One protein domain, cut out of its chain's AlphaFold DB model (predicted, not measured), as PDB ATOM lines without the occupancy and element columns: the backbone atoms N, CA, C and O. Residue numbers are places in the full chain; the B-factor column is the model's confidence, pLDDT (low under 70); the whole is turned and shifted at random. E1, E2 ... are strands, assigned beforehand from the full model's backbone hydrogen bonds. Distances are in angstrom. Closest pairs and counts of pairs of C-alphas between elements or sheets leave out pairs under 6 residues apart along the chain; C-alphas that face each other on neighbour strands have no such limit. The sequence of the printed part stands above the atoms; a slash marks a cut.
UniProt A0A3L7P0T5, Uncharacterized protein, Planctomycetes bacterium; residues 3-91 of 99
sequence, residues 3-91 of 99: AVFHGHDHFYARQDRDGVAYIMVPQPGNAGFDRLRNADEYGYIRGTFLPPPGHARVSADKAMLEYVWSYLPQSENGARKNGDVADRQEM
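This is residues 3 to 91 of the 99 residues of an uncharacterized protein of Planctomycetes bacterium (UniProt A0A3L7P0T5). A small sandwich of two sheets, the four-stranded E1, E3, E2, E4 face to face with the three-stranded E5, E6, E7, the strands of the one at only 21 degrees to those of the other. Two long loops, residues 25 to 47 and residues 70 to 84, extend beyond the strands. The printed part has 89 residues with seven named strands, E1 to E7 in that order along the chain, and no named helix; the larger sheet is mixed and the smaller one all antiparallel. The class is all strand, though under half of the residues, 36 of 89, are in named elements. The whole is compact, with a radius of gyration of the C-alphas of 13.0 A, and flat, spanning 41 by 36 by 19 A.

In the larger sheet, E1 is residues 3 to 6, 10.1 A long, and begins at C-alpha 3 (-10.733, -30.261, -49.834). E3 is residues 20 to 24, 12.9 A; E2 is residues 12 to 17, 16.6 A; E4 is residues 48 to 50, 6.7 A. In the smaller sheet, E5 is residues 54 to 59, 16.3 A, beginning at C-alpha 54 (-20.243, -39.559, -37.730). E6 is residues 64 to 69, 16.1 A. E7 is residues 85 to 90, 13.3 A, and ends at C-alpha 90 (-16.285, -37.659, -55.943).

The larger sheet runs E1, E3, E2, E4, with E1 and E4 as edge strands. E2 and E3 form a hairpin, antiparallel at 163 degrees, with N 22 and O 15 2.8 A apart. E1 is parallel to E3 at 22 degrees, with N 4 and O 21 at 2.8 A. E4 is antiparallel to E2 at 173 degrees, with N 14 and O 48 at 2.8 A. The smaller sheet is a meander, each strand the antiparallel neighbour of the one before: E5 and E6 form a hairpin with N 57 and O 66 at 2.8 A, and E6 and E7 another with N 86 and O 67 at 2.8 A. These N and O pairs are within hydrogen-bond range. Between the sheets, the closest C-alphas of E2 and E6 are those of Tyr 12 and Tyr 67, 7.6 A apart. E2 and E7 are near each other, with 5 pairs of C-alphas within 10 A. E1 and E5 are apart.

The two C-alphas farthest apart, those of Asp 18 and Gln 74, are 41.0 A apart. The printed part has no cut. The links E3 to E4, 23 residues, and E6 to E7, 15 residues, are long. The mean pLDDT of the printed part is 89.7, and residues 31 to 34 are under 70.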
ATOM      1  N   ALA A   3      -9.819 -30.273 -50.972       89.12
ATOM      2  CA  ALA A   3     -10.733 -30.261 -49.834       89.12
ATOM      3  C   ALA A   3     -10.082 -29.598 -48.616       89.12
ATOM      4  O   ALA A   3      -8.910 -29.842 -48.327       89.12
ATOM      5  N   VAL A   4     -10.854 -28.779 -47.905       93.44
ATOM      6  CA  VAL A   4     -10.489 -28.175 -46.620       93.44
ATOM      7  C   VAL A   4     -11.419 -28.741 -45.559       93.44
ATOM      8  O   VAL A   4     -12.636 -28.705 -45.724       93.44
ATOM      9  N   PHE A   5     -10.844 -29.245 -44.472       94.31
ATOM     10  CA  PHE A   5     -11.586 -29.822 -43.356       94.31
ATOM     11  C   PHE A   5     -11.500 -28.905 -42.141       94.31
ATOM     12  O   PHE A   5     -10.409 -28.457 -41.782       94.31
ATOM     13  N   HIS A   6     -12.629 -28.659 -41.484       92.69
ATOM     14  CA  HIS A   6     -12.691 -27.947 -40.211       92.69
ATOM     15  C   HIS A   6     -13.680 -28.614 -39.256       92.69
ATOM     16  O   HIS A   6     -14.604 -29.293 -39.687       92.69
ATOM     17  N   GLY A   7     -13.461 -28.450 -37.953       89.06
ATOM     18  CA  GLY A   7     -14.378 -28.913 -36.908       89.06
ATOM     19  C   GLY A   7     -15.103 -27.738 -36.256       89.06
ATOM     20  O   GLY A   7     -15.513 -26.809 -36.950       89.06
ATOM     21  N   HIS A   8     -15.161 -27.756 -34.919       89.38
ATOM     22  CA  HIS A   8     -15.850 -26.802 -34.032       89.38
ATOM     23  C   HIS A   8     -17.367 -26.969 -34.003       89.38
ATOM     24  O   HIS A   8     -17.929 -27.219 -32.939       89.38
ATOM     25  N   ASP A   9     -18.014 -26.909 -35.160       83.25
ATOM     26  CA  ASP A   9     -19.455 -27.089 -35.232       83.25
ATOM     27  C   ASP A   9     -19.795 -28.581 -35.208       83.25
ATOM     28  O   ASP A   9     -19.156 -29.415 -35.839       83.25
ATOM     29  N   HIS A  10     -20.765 -28.975 -34.391       89.69
ATOM     30  CA  HIS A  10     -21.036 -30.391 -34.142       89.69
ATOM     31  C   HIS A  10     -22.042 -30.967 -35.155       89.69
ATOM     32  O   HIS A  10     -23.023 -31.581 -34.743       89.69
ATOM     33  N   PHE A  11     -21.839 -30.774 -36.461       90.88
ATOM     34  CA  PHE A  11     -22.657 -31.388 -37.523       90.88
ATOM     35  C   PHE A  11     -21.812 -31.689 -38.771       90.88
ATOM     36  O   PHE A  11     -20.601 -31.579 -38.722       90.88
ATOM     37  N   TYR A  12     -22.393 -32.173 -39.863       94.56
ATOM     38  CA  TYR A  12     -21.693 -32.272 -41.145       94.56
ATOM     39  C   TYR A  12     -22.165 -31.148 -42.053       94.56
ATOM     40  O   TYR A  12     -23.371 -30.991 -42.253       94.56
ATOM     41  N   ALA A  13     -21.231 -30.397 -42.631       95.12
ATOM     42  CA  ALA A  13     -21.531 -29.450 -43.695       95.12
ATOM     43  C   ALA A  13     -20.588 -29.654 -44.873       95.12
ATOM     44  O   ALA A  13     -19.389 -29.851 -44.684       95.12
ATOM     45  N   ARG A  14     -21.117 -29.550 -46.091       95.19
ATOM     46  CA  ARG A  14     -20.313 -29.533 -47.311       95.19
ATOM     47  C   ARG A  14     -20.778 -28.451 -48.260       95.19
ATOM     48  O   ARG A  14     -21.953 -28.394 -48.623       95.19
ATOM     49  N   GLN A  15     -19.829 -27.654 -48.728       94.19
ATOM     50  CA  GLN A  15     -20.046 -26.686 -49.790       94.19
ATOM     51  C   GLN A  15     -18.910 -26.748 -50.806       94.19
ATOM     52  O   GLN A  15     -17.740 -26.702 -50.436       94.19
ATOM     53  N   ASP A  16     -19.265 -26.770 -52.088       91.75
ATOM     54  CA  ASP A  16     -18.295 -26.670 -53.173       91.75
ATOM     55  C   ASP A  16     -18.219 -25.221 -53.658       91.75
ATOM     56  O   ASP A  16     -19.237 -24.594 -53.970       91.75
ATOM     57  N   ARG A  17     -17.004 -24.677 -53.714       90.06
ATOM     58  CA  ARG A  17     -16.747 -23.320 -54.197       90.06
ATOM     59  C   ARG A  17     -15.381 -23.253 -54.864       90.06
ATOM     60  O   ARG A  17     -14.391 -23.683 -54.285       90.06
ATOM     61  N   ASP A  18     -15.346 -22.738 -56.092       89.19
ATOM     62  CA  ASP A  18     -14.114 -22.503 -56.862       89.19
ATOM     63  C   ASP A  18     -13.201 -23.747 -56.965       89.19
ATOM     64  O   ASP A  18     -11.976 -23.670 -56.923       89.19
ATOM     65  N   GLY A  19     -13.811 -24.934 -57.077       85.75
ATOM     66  CA  GLY A  19     -13.093 -26.212 -57.167       85.75
ATOM     67  C   GLY A  19     -12.535 -26.736 -55.835       85.75
ATOM     68  O   GLY A  19     -11.769 -27.709 -55.840       85.75
ATOM     69  N   VAL A  20     -12.921 -26.129 -54.710       88.50
ATOM     70  CA  VAL A  20     -12.592 -26.558 -53.347       88.50
ATOM     71  C   VAL A  20     -13.857 -27.032 -52.630       88.50
ATOM     72  O   VAL A  20     -14.876 -26.342 -52.629       88.50
ATOM     73  N   ALA A  21     -13.785 -28.211 -52.015       91.25
ATOM     74  CA  ALA A  21     -14.785 -28.715 -51.083       91.25
ATOM     75  C   ALA A  21     -14.472 -28.183 -49.678       91.25
ATOM     76  O   ALA A  21     -13.408 -28.473 -49.129       91.25
ATOM     77  N   TYR A  22     -15.386 -27.426 -49.085       93.88
ATOM     78  CA  TYR A  22     -15.302 -26.968 -47.700       93.88
ATOM     79  C   TYR A  22     -16.134 -27.896 -46.833       93.88
ATOM     80  O   TYR A  22     -17.354 -27.966 -46.996       93.88
ATOM     81  N   ILE A  23     -15.456 -28.644 -45.967       95.38
ATOM     82  CA  ILE A  23     -16.041 -29.730 -45.191       95.38
ATOM     83  C   ILE A  23     -15.964 -29.393 -43.713       95.38
ATOM     84  O   ILE A  23     -14.878 -29.339 -43.134       95.38
ATOM     85  N   MET A  24     -17.126 -29.251 -43.095       94.31
ATOM     86  CA  MET A  24     -17.242 -29.254 -41.653       94.31
ATOM     87  C   MET A  24     -17.470 -30.686 -41.179       94.31
ATOM     88  O   MET A  24     -18.432 -31.339 -41.597       94.31
ATOM     89  N   VAL A  25     -16.540 -31.208 -40.379       93.31
ATOM     90  CA  VAL A  25     -16.566 -32.598 -39.929       93.31
ATOM     91  C   VAL A  25     -17.360 -32.732 -38.627       93.31
ATOM     92  O   VAL A  25     -17.083 -32.013 -37.665       93.31
ATOM     93  N   PRO A  26     -18.304 -33.684 -38.553       89.94
ATOM     94  CA  PRO A  26     -19.092 -33.891 -37.353       89.94
ATOM     95  C   PRO A  26     -18.250 -34.495 -36.242       89.94
ATOM     96  O   PRO A  26     -17.281 -35.219 -36.475       89.94
ATOM     97  N   GLN A  27     -18.679 -34.245 -35.008       87.12
ATOM     98  CA  GLN A  27     -18.144 -34.924 -33.839       87.12
ATOM     99  C   GLN A  27     -18.647 -36.385 -33.812       87.12
ATOM    100  O   GLN A  27     -19.855 -36.596 -33.652       87.12
ATOM    101  N   PRO A  28     -17.763 -37.402 -33.870       82.56
ATOM    102  CA  PRO A  28     -18.186 -38.807 -33.902       82.56
ATOM    103  C   PRO A  28     -18.844 -39.281 -32.601       82.56
ATOM    104  O   PRO A  28     -19.701 -40.151 -32.619       82.56
ATOM    105  N   GLY A  29     -18.457 -38.702 -31.461       79.88
ATOM    106  CA  GLY A  29     -18.988 -39.056 -30.140       79.88
ATOM    107  C   GLY A  29     -20.239 -38.280 -29.720       79.88
ATOM    108  O   GLY A  29     -20.557 -38.256 -28.534       79.88
ATOM    109  N   ASN A  30     -20.909 -37.561 -30.627       78.06
ATOM    110  CA  ASN A  30     -22.124 -36.828 -30.265       78.06
ATOM    111  C   ASN A  30     -23.309 -37.791 -30.081       78.06
ATOM    112  O   ASN A  30     -23.644 -38.555 -30.979       78.06
ATOM    113  N   ALA A  31     -23.962 -37.742 -28.921       68.94
ATOM    114  CA  ALA A  31     -25.082 -38.628 -28.611       68.94
ATOM    115  C   ALA A  31     -26.376 -38.269 -29.370       68.94
ATOM    116  O   ALA A  31     -27.261 -39.111 -29.499       68.94
ATOM    117  N   GLY A  32     -26.515 -37.026 -29.844       68.12
ATOM    118  CA  GLY A  32     -27.696 -36.589 -30.591       68.12
ATOM    119  C   GLY A  32     -27.546 -36.846 -32.085       68.12
ATOM    120  O   GLY A  32     -26.518 -36.482 -32.645       68.12
ATOM    121  N   PHE A  33     -28.574 -37.416 -32.728       65.25
ATOM    122  CA  PHE A  33     -28.561 -37.687 -34.173       65.25
ATOM    123  C   PHE A  33     -29.708 -37.090 -34.993       65.25
ATOM    124  O   PHE A  33     -29.732 -37.205 -36.215       65.25
ATOM    125  N   ASP A  34     -30.647 -36.409 -34.338       67.19
ATOM    126  CA  ASP A  34     -31.905 -36.015 -34.983       67.19
ATOM    127  C   ASP A  34     -31.986 -34.531 -35.357       67.19
ATOM    128  O   ASP A  34     -32.985 -34.099 -35.930       67.19
ATOM    129  N   ARG A  35     -30.991 -33.710 -34.988       72.44
ATOM    130  CA  ARG A  35     -31.086 -32.252 -35.158       72.44
ATOM    131  C   ARG A  35     -29.782 -31.622 -35.620       72.44
ATOM    132  O   ARG A  35     -28.763 -31.697 -34.939       72.44
ATOM    133  N   LEU A  36     -29.878 -30.921 -36.744       81.38
ATOM    134  CA  LEU A  36     -28.949 -29.868 -37.123       81.38
ATOM    135  C   LEU A  36     -29.227 -28.666 -36.207       81.38
ATOM    136  O   LEU A  36     -30.377 -28.241 -36.102       81.38
ATOM    137  N   ARG A  37     -28.222 -28.151 -35.497       75.56
ATOM    138  CA  ARG A  37     -28.387 -26.988 -34.611       75.56
ATOM    139  C   ARG A  37     -27.597 -25.811 -35.163       75.56
ATOM    140  O   ARG A  37     -26.437 -25.995 -35.512       75.56
ATOM    141  N   ASN A  38     -28.224 -24.635 -35.169       78.31
ATOM    142  CA  ASN A  38     -27.579 -23.332 -35.347       78.31
ATOM    143  C   ASN A  38     -26.811 -23.158 -36.674       78.31
ATOM    144  O   ASN A  38     -25.932 -22.309 -36.765       78.31
ATOM    145  N   ALA A  39     -27.094 -23.962 -37.704       82.69
ATOM    146  CA  ALA A  39     -26.360 -23.879 -38.967       82.69
ATOM    147  C   ALA A  39     -26.576 -22.515 -39.649       82.69
ATOM    148  O   ALA A  39     -25.628 -21.863 -40.072       82.69
ATOM    149  N   ASP A  40     -27.813 -22.038 -39.691       84.06
ATOM    150  CA  ASP A  40     -28.163 -20.706 -40.178       84.06
ATOM    151  C   ASP A  40     -27.540 -19.590 -39.325       84.06
ATOM    152  O   ASP A  40     -26.928 -18.675 -39.876       84.06
ATOM    153  N   GLU A  41     -27.614 -19.703 -37.995       85.75
ATOM    154  CA  GLU A  41     -27.005 -18.747 -37.054       85.75
ATOM    155  C   GLU A  41     -25.479 -18.641 -37.220       85.75
ATOM    156  O   GLU A  41     -24.908 -17.564 -37.053       85.75
ATOM    157  N   TYR A  42     -24.814 -19.739 -37.589       84.00
ATOM    158  CA  TYR A  42     -23.367 -19.792 -37.825       84.00
ATOM    159  C   TYR A  42     -22.970 -19.456 -39.271       84.00
ATOM    160  O   TYR A  42     -21.796 -19.531 -39.632       84.00
ATOM    161  N   GLY A  43     -23.928 -19.049 -40.111       87.31
ATOM    162  CA  GLY A  43     -23.665 -18.579 -41.473       87.31
ATOM    163  C   GLY A  43     -23.611 -19.676 -42.540       87.31
ATOM    164  O   GLY A  43     -23.218 -19.400 -43.677       87.31
ATOM    165  N   TYR A  44     -24.049 -20.899 -42.234       87.81
ATOM    166  CA  TYR A  44     -24.195 -21.979 -43.212       87.81
ATOM    167  C   TYR A  44     -25.453 -21.765 -44.057       87.81
ATOM    168  O   TYR A  44     -26.511 -22.349 -43.836       87.81
ATOM    169  N   ILE A  45     -25.331 -20.900 -45.059       90.31
ATOM    170  CA  ILE A  45     -26.457 -20.476 -45.900       90.31
ATOM    171  C   ILE A  45     -26.643 -21.324 -47.166       90.31
ATOM    172  O   ILE A  45     -27.664 -21.199 -47.844       90.31
ATOM    173  N   ARG A  46     -25.648 -22.139 -47.546       90.00
ATOM    174  CA  ARG A  46     -25.645 -22.968 -48.765       90.00
ATOM    175  C   ARG A  46     -24.799 -24.226 -48.574       90.00
ATOM    176  O   ARG A  46     -23.709 -24.132 -48.022       90.00
ATOM    177  N   GLY A  47     -25.258 -25.357 -49.102       93.19
ATOM    178  CA  GLY A  47     -24.523 -26.623 -49.078       93.19
ATOM    179  C   GLY A  47     -25.385 -27.803 -48.634       93.19
ATOM    180  O   GLY A  47     -26.603 -27.680 -48.498       93.19
ATOM    181  N   THR A  48     -24.735 -28.941 -48.416       94.81
ATOM    182  CA  THR A  48     -25.326 -30.122 -47.779       94.81
ATOM    183  C   THR A  48     -25.083 -30.033 -46.282       94.81
ATOM    184  O   THR A  48     -23.934 -29.901 -45.867       94.81
ATOM    185  N   PHE A  49     -26.140 -30.142 -45.477       94.06
ATOM    186  CA  PHE A  49     -26.045 -30.142 -44.018       94.06
ATOM    187  C   PHE A  49     -26.712 -31.385 -43.452       94.06
ATOM    188  O   PHE A  49     -27.878 -31.652 -43.745       94.06
ATOM    189  N   LEU A  50     -25.982 -32.144 -42.644       93.75
ATOM    190  CA  LEU A  50     -26.472 -33.381 -42.048       93.75
ATOM    191  C   LEU A  50     -26.146 -33.406 -40.554       93.75
ATOM    192  O   LEU A  50     -25.099 -32.901 -40.147       93.75
ATOM    193  N   PRO A  51     -27.033 -33.961 -39.711       92.12
ATOM    194  CA  PRO A  51     -26.782 -34.010 -38.282       92.12
ATOM    195  C   PRO A  51     -25.618 -34.965 -37.954       92.12
ATOM    196  O   PRO A  51     -25.275 -35.826 -38.766       92.12
ATOM    197  N   PRO A  52     -25.000 -34.819 -36.772       89.94
ATOM    198  CA  PRO A  52     -24.071 -35.807 -36.207       89.94
ATOM    199  C   PRO A  52     -24.832 -37.087 -35.783       89.94
ATOM    200  O   PRO A  52     -26.048 -37.112 -35.927       89.94
ATOM    201  N   PRO A  53     -24.186 -38.134 -35.238       92.25
ATOM    202  CA  PRO A  53     -22.752 -38.376 -35.195       92.25
ATOM    203  C   PRO A  53     -22.234 -39.030 -36.467       92.25
ATOM    204  O   PRO A  53     -22.879 -39.876 -37.079       92.25
ATOM    205  N   GLY A  54     -20.975 -38.760 -36.770       93.69
ATOM    206  CA  GLY A  54     -20.243 -39.559 -37.730       93.69
ATOM    207  C   GLY A  54     -18.856 -39.007 -37.987       93.69
ATOM    208  O   GLY A  54     -18.333 -38.245 -37.176       93.69
ATOM    209  N   HIS A  55     -18.262 -39.396 -39.106       95.06
ATOM    210  CA  HIS A  55     -16.916 -38.984 -39.494       95.06
ATOM    211  C   HIS A  55     -16.785 -38.866 -41.014       95.06
ATOM    212  O   HIS A  55     -17.542 -39.472 -41.773       95.06
ATOM    213  N   ALA A  56     -15.797 -38.096 -41.462       95.56
ATOM    214  CA  ALA A  56     -15.399 -38.077 -42.862       95.56
ATOM    215  C   ALA A  56     -14.474 -39.269 -43.170       95.56
ATOM    216  O   ALA A  56     -13.514 -39.519 -42.439       95.56
ATOM    217  N   ARG A  57     -14.732 -39.973 -44.273       96.19
ATOM    218  CA  ARG A  57     -13.848 -40.993 -44.852       96.19
ATOM    219  C   ARG A  57     -13.337 -40.502 -46.201       96.19
ATOM    220  O   ARG A  57     -14.130 -40.148 -47.069       96.19
ATOM    221  N   VAL A  58     -12.017 -40.500 -46.379       94.38
ATOM    222  CA  VAL A  58     -11.372 -40.131 -47.647       94.38
ATOM    223  C   VAL A  58     -10.689 -41.352 -48.253       94.38
ATOM    224  O   VAL A  58      -9.896 -42.017 -47.591       94.38
ATOM    225  N   SER A  59     -10.986 -41.636 -49.518       94.12
ATOM    226  CA  SER A  59     -10.315 -42.664 -50.317       94.12
ATOM    227  C   SER A  59      -9.507 -41.986 -51.416       94.12
ATOM    228  O   SER A  59     -10.080 -41.431 -52.351       94.12
ATOM    229  N   ALA A  60      -8.180 -42.001 -51.295       88.75
ATOM    230  CA  ALA A  60      -7.292 -41.342 -52.253       88.75
ATOM    231  C   ALA A  60      -7.252 -42.065 -53.611       88.75
ATOM    232  O   ALA A  60      -7.237 -41.422 -54.653       88.75
ATOM    233  N   ASP A  61      -7.291 -43.396 -53.592       90.56
ATOM    234  CA  ASP A  61      -7.328 -44.268 -54.771       90.56
ATOM    235  C   ASP A  61      -8.600 -44.075 -55.607       90.56
ATOM    236  O   ASP A  61      -8.555 -44.077 -56.834       90.56
ATOM    237  N   LYS A  62      -9.734 -43.871 -54.932       90.56
ATOM    238  CA  LYS A  62     -11.047 -43.644 -55.552       90.56
ATOM    239  C   LYS A  62     -11.376 -42.169 -55.740       90.56
ATOM    240  O   LYS A  62     -12.466 -41.869 -56.212       90.56
ATOM    241  N   ALA A  63     -10.484 -41.281 -55.295       90.25
ATOM    242  CA  ALA A  63     -10.722 -39.850 -55.185       90.25
ATOM    243  C   ALA A  63     -12.123 -39.552 -54.611       90.25
ATOM    244  O   ALA A  63     -12.964 -38.941 -55.260       90.25
ATOM    245  N   MET A  64     -12.409 -40.042 -53.403       92.75
ATOM    246  CA  MET A  64     -13.755 -40.014 -52.822       92.75
ATOM    247  C   MET A  64     -13.753 -39.424 -51.414       92.75
ATOM    248  O   MET A  64     -12.913 -39.790 -50.591       92.75
ATOM    249  N   LEU A  65     -14.732 -38.564 -51.132       94.62
ATOM    250  CA  LEU A  65     -15.119 -38.126 -49.794       94.62
ATOM    251  C   LEU A  65     -16.466 -38.736 -49.424       94.62
ATOM    252  O   LEU A  65     -17.419 -38.645 -50.194       94.62
ATOM    253  N   GLU A  66     -16.578 -39.274 -48.220       97.12
ATOM    254  CA  GLU A  66     -17.840 -39.770 -47.682       97.12
ATOM    255  C   GLU A  66     -18.066 -39.240 -46.271       97.12
ATOM    256  O   GLU A  66     -17.135 -39.199 -45.466       97.12
ATOM    257  N   TYR A  67     -19.306 -38.873 -45.959       97.12
ATOM    258  CA  TYR A  67     -19.765 -38.755 -44.581       97.12
ATOM    259  C   TYR A  67     -20.358 -40.096 -44.149       97.12
ATOM    260  O   TYR A  67     -21.269 -40.611 -44.798       97.12
ATOM    261  N   VAL A  68     -19.830 -40.666 -43.069       97.00
ATOM    262  CA  VAL A  68     -20.193 -41.991 -42.569       97.00
ATOM    263  C   VAL A  68     -20.777 -41.871 -41.164       97.00
ATOM    264  O   VAL A  68     -20.131 -41.316 -40.272       97.00
ATOM    265  N   TRP A  69     -21.976 -42.419 -40.958       95.06
ATOM    266  CA  TRP A  69     -22.647 -42.438 -39.659       95.06
ATOM    267  C   TRP A  69     -21.847 -43.219 -38.613       95.06
ATOM    268  O   TRP A  69     -21.301 -44.288 -38.898       95.06
ATOM    269  N   SER A  70     -21.824 -42.709 -37.378       93.81
ATOM    270  CA  SER A  70     -21.207 -43.370 -36.216       93.81
ATOM    271  C   SER A  70     -22.236 -43.701 -35.135       93.81
ATOM    272  O   SER A  70     -22.153 -43.216 -34.009       93.81
ATOM    273  N   TYR A  71     -23.246 -44.499 -35.489       91.69
ATOM    274  CA  TYR A  71     -24.281 -44.911 -34.542       91.69
ATOM    275  C   TYR A  71     -23.727 -45.847 -33.464       91.69
ATOM    276  O   TYR A  71     -22.936 -46.749 -33.735       91.69
ATOM    277  N   LEU A  72     -24.200 -45.665 -32.231       90.38
ATOM    278  CA  LEU A  72     -24.001 -46.649 -31.172       90.38
ATOM    279  C   LEU A  72     -24.868 -47.890 -31.444       90.38
ATOM    280  O   LEU A  72     -25.961 -47.737 -31.996       90.38
ATOM    281  N   PRO A  73     -24.467 -49.094 -30.989       92.12
ATOM    282  CA  PRO A  73     -25.246 -50.318 -31.195       92.12
ATOM    283  C   PRO A  73     -26.717 -50.202 -30.768       92.12
ATOM    284  O   PRO A  73     -27.605 -50.732 -31.426       92.12
ATOM    285  N   GLN A  74     -26.992 -49.465 -29.689       90.75
ATOM    286  CA  GLN A  74     -28.342 -49.242 -29.162       90.75
ATOM    287  C   GLN A  74     -29.180 -48.274 -30.014       90.75
ATOM    288  O   GLN A  74     -30.393 -48.202 -29.841       90.75
ATOM    289  N   SER A  75     -28.541 -47.495 -30.889       88.44
ATOM    290  CA  SER A  75     -29.184 -46.533 -31.796       88.44
ATOM    291  C   SER A  75     -29.418 -47.100 -33.201       88.44
ATOM    292  O   SER A  75     -30.078 -46.457 -34.017       88.44
ATOM    293  N   GLU A  76     -28.899 -48.293 -33.498       92.69
ATOM    294  CA  GLU A  76     -29.145 -48.971 -34.768       92.69
ATOM    295  C   GLU A  76     -30.558 -49.561 -34.857       92.69
ATOM    296  O   GLU A  76     -31.147 -50.003 -33.872       92.69
ATOM    297  N   ASN A  77     -31.088 -49.648 -36.076       92.62
ATOM    298  CA  ASN A  77     -32.337 -50.347 -36.378       92.62
ATOM    299  C   ASN A  77     -32.317 -50.896 -37.818       92.62
ATOM    300  O   ASN A  77     -31.261 -50.959 -38.447       92.62
ATOM    301  N   GLY A  78     -33.463 -51.340 -38.344       94.56
ATOM    302  CA  GLY A  78     -33.550 -51.887 -39.706       94.56
ATOM    303  C   GLY A  78     -33.255 -50.880 -40.828       94.56
ATOM    304  O   GLY A  78     -32.941 -51.297 -41.934       94.56
ATOM    305  N   ALA A  79     -33.338 -49.578 -40.548       91.12
ATOM    306  CA  ALA A  79     -33.136 -48.496 -41.512       91.12
ATOM    307  C   ALA A  79     -31.878 -47.650 -41.243       91.12
ATOM    308  O   ALA A  79     -31.590 -46.745 -42.021       91.12
ATOM    309  N   ARG A  80     -31.174 -47.882 -40.129       90.12
ATOM    310  CA  ARG A  80     -29.997 -47.104 -39.713       90.12
ATOM    311  C   ARG A  80     -28.955 -48.024 -39.106       90.12
ATOM    312  O   ARG A  80     -29.225 -48.665 -38.086       90.12
ATOM    313  N   LYS A  81     -27.772 -48.057 -39.707       94.88
ATOM    314  CA  LYS A  81     -26.646 -48.887 -39.293       94.88
ATOM    315  C   LYS A  81     -25.377 -48.068 -39.170       94.88
ATOM    316  O   LYS A  81     -25.127 -47.129 -39.925       94.88
ATOM    317  N   ASN A  82     -24.577 -48.400 -38.162       95.00
ATOM    318  CA  ASN A  82     -23.257 -47.810 -38.037       95.00
ATOM    319  C   ASN A  82     -22.444 -48.114 -39.305       95.00
ATOM    320  O   ASN A  82     -22.440 -49.249 -39.780       95.00
ATOM    321  N   GLY A  83     -21.760 -47.107 -39.851       95.75
ATOM    322  CA  GLY A  83     -21.040 -47.244 -41.118       95.75
ATOM    323  C   GLY A  83     -21.856 -46.924 -42.375       95.75
ATOM    324  O   GLY A  83     -21.277 -46.923 -43.464       95.75
ATOM    325  N   ASP A  84     -23.152 -46.616 -42.254       96.56
ATOM    326  CA  ASP A  84     -23.955 -46.135 -43.382       96.56
ATOM    327  C   ASP A  84     -23.377 -44.829 -43.947       96.56
ATOM    328  O   ASP A  84     -22.973 -43.928 -43.207       96.56
ATOM    329  N   VAL A  85     -23.352 -44.715 -45.277       97.56
ATOM    330  CA  VAL A  85     -22.877 -43.512 -45.974       97.56
ATOM    331  C   VAL A  85     -24.032 -42.524 -46.108       97.56
ATOM    332  O   VAL A  85     -25.027 -42.808 -46.772       97.56
ATOM    333  N   ALA A  86     -23.889 -41.368 -45.471       95.44
ATOM    334  CA  ALA A  86     -24.894 -40.312 -45.414       95.44
ATOM    335  C   ALA A  86     -24.772 -39.312 -46.573       95.44
ATOM    336  O   ALA A  86     -25.769 -38.789 -47.060       95.44
ATOM    337  N   ASP A  87     -23.539 -39.049 -47.000       96.56
ATOM    338  CA  ASP A  87     -23.217 -38.208 -48.147       96.56
ATOM    339  C   ASP A  87     -21.955 -38.736 -48.827       96.56
ATOM    340  O   ASP A  87     -21.073 -39.304 -48.175       96.56
ATOM    341  N   ARG A  88     -21.869 -38.551 -50.143       95.69
ATOM    342  CA  ARG A  88     -20.742 -39.000 -50.958       95.69
ATOM    343  C   ARG A  88     -20.439 -37.965 -52.030       95.69
ATOM    344  O   ARG A  88     -21.326 -37.568 -52.781       95.69
ATOM    345  N   GLN A  89     -19.167 -37.609 -52.149       91.06
ATOM    346  CA  GLN A  89     -18.674 -36.686 -53.157       91.06
ATOM    347  C   GLN A  89     -17.415 -37.239 -53.822       91.06
ATOM    348  O   GLN A  89     -16.392 -37.456 -53.171       91.06
ATOM    349  N   GLU A  90     -17.476 -37.400 -55.141       91.00
ATOM    350  CA  GLU A  90     -16.285 -37.659 -55.943       91.00
ATOM    351  C   GLU A  90     -15.425 -36.392 -55.984       91.00
ATOM    352  O   GLU A  90     -15.872 -35.308 -56.377       91.00
ATOM    353  N   MET A  91     -14.179 -36.523 -55.551       84.94
ATOM    354  CA  MET A  91     -13.167 -35.491 -55.646       84.94
ATOM    355  C   MET A  91     -12.599 -35.521 -57.060       84.94
ATOM    356  O   MET A  91     -11.726 -36.320 -57.387       84.94
TER     357      MET A  91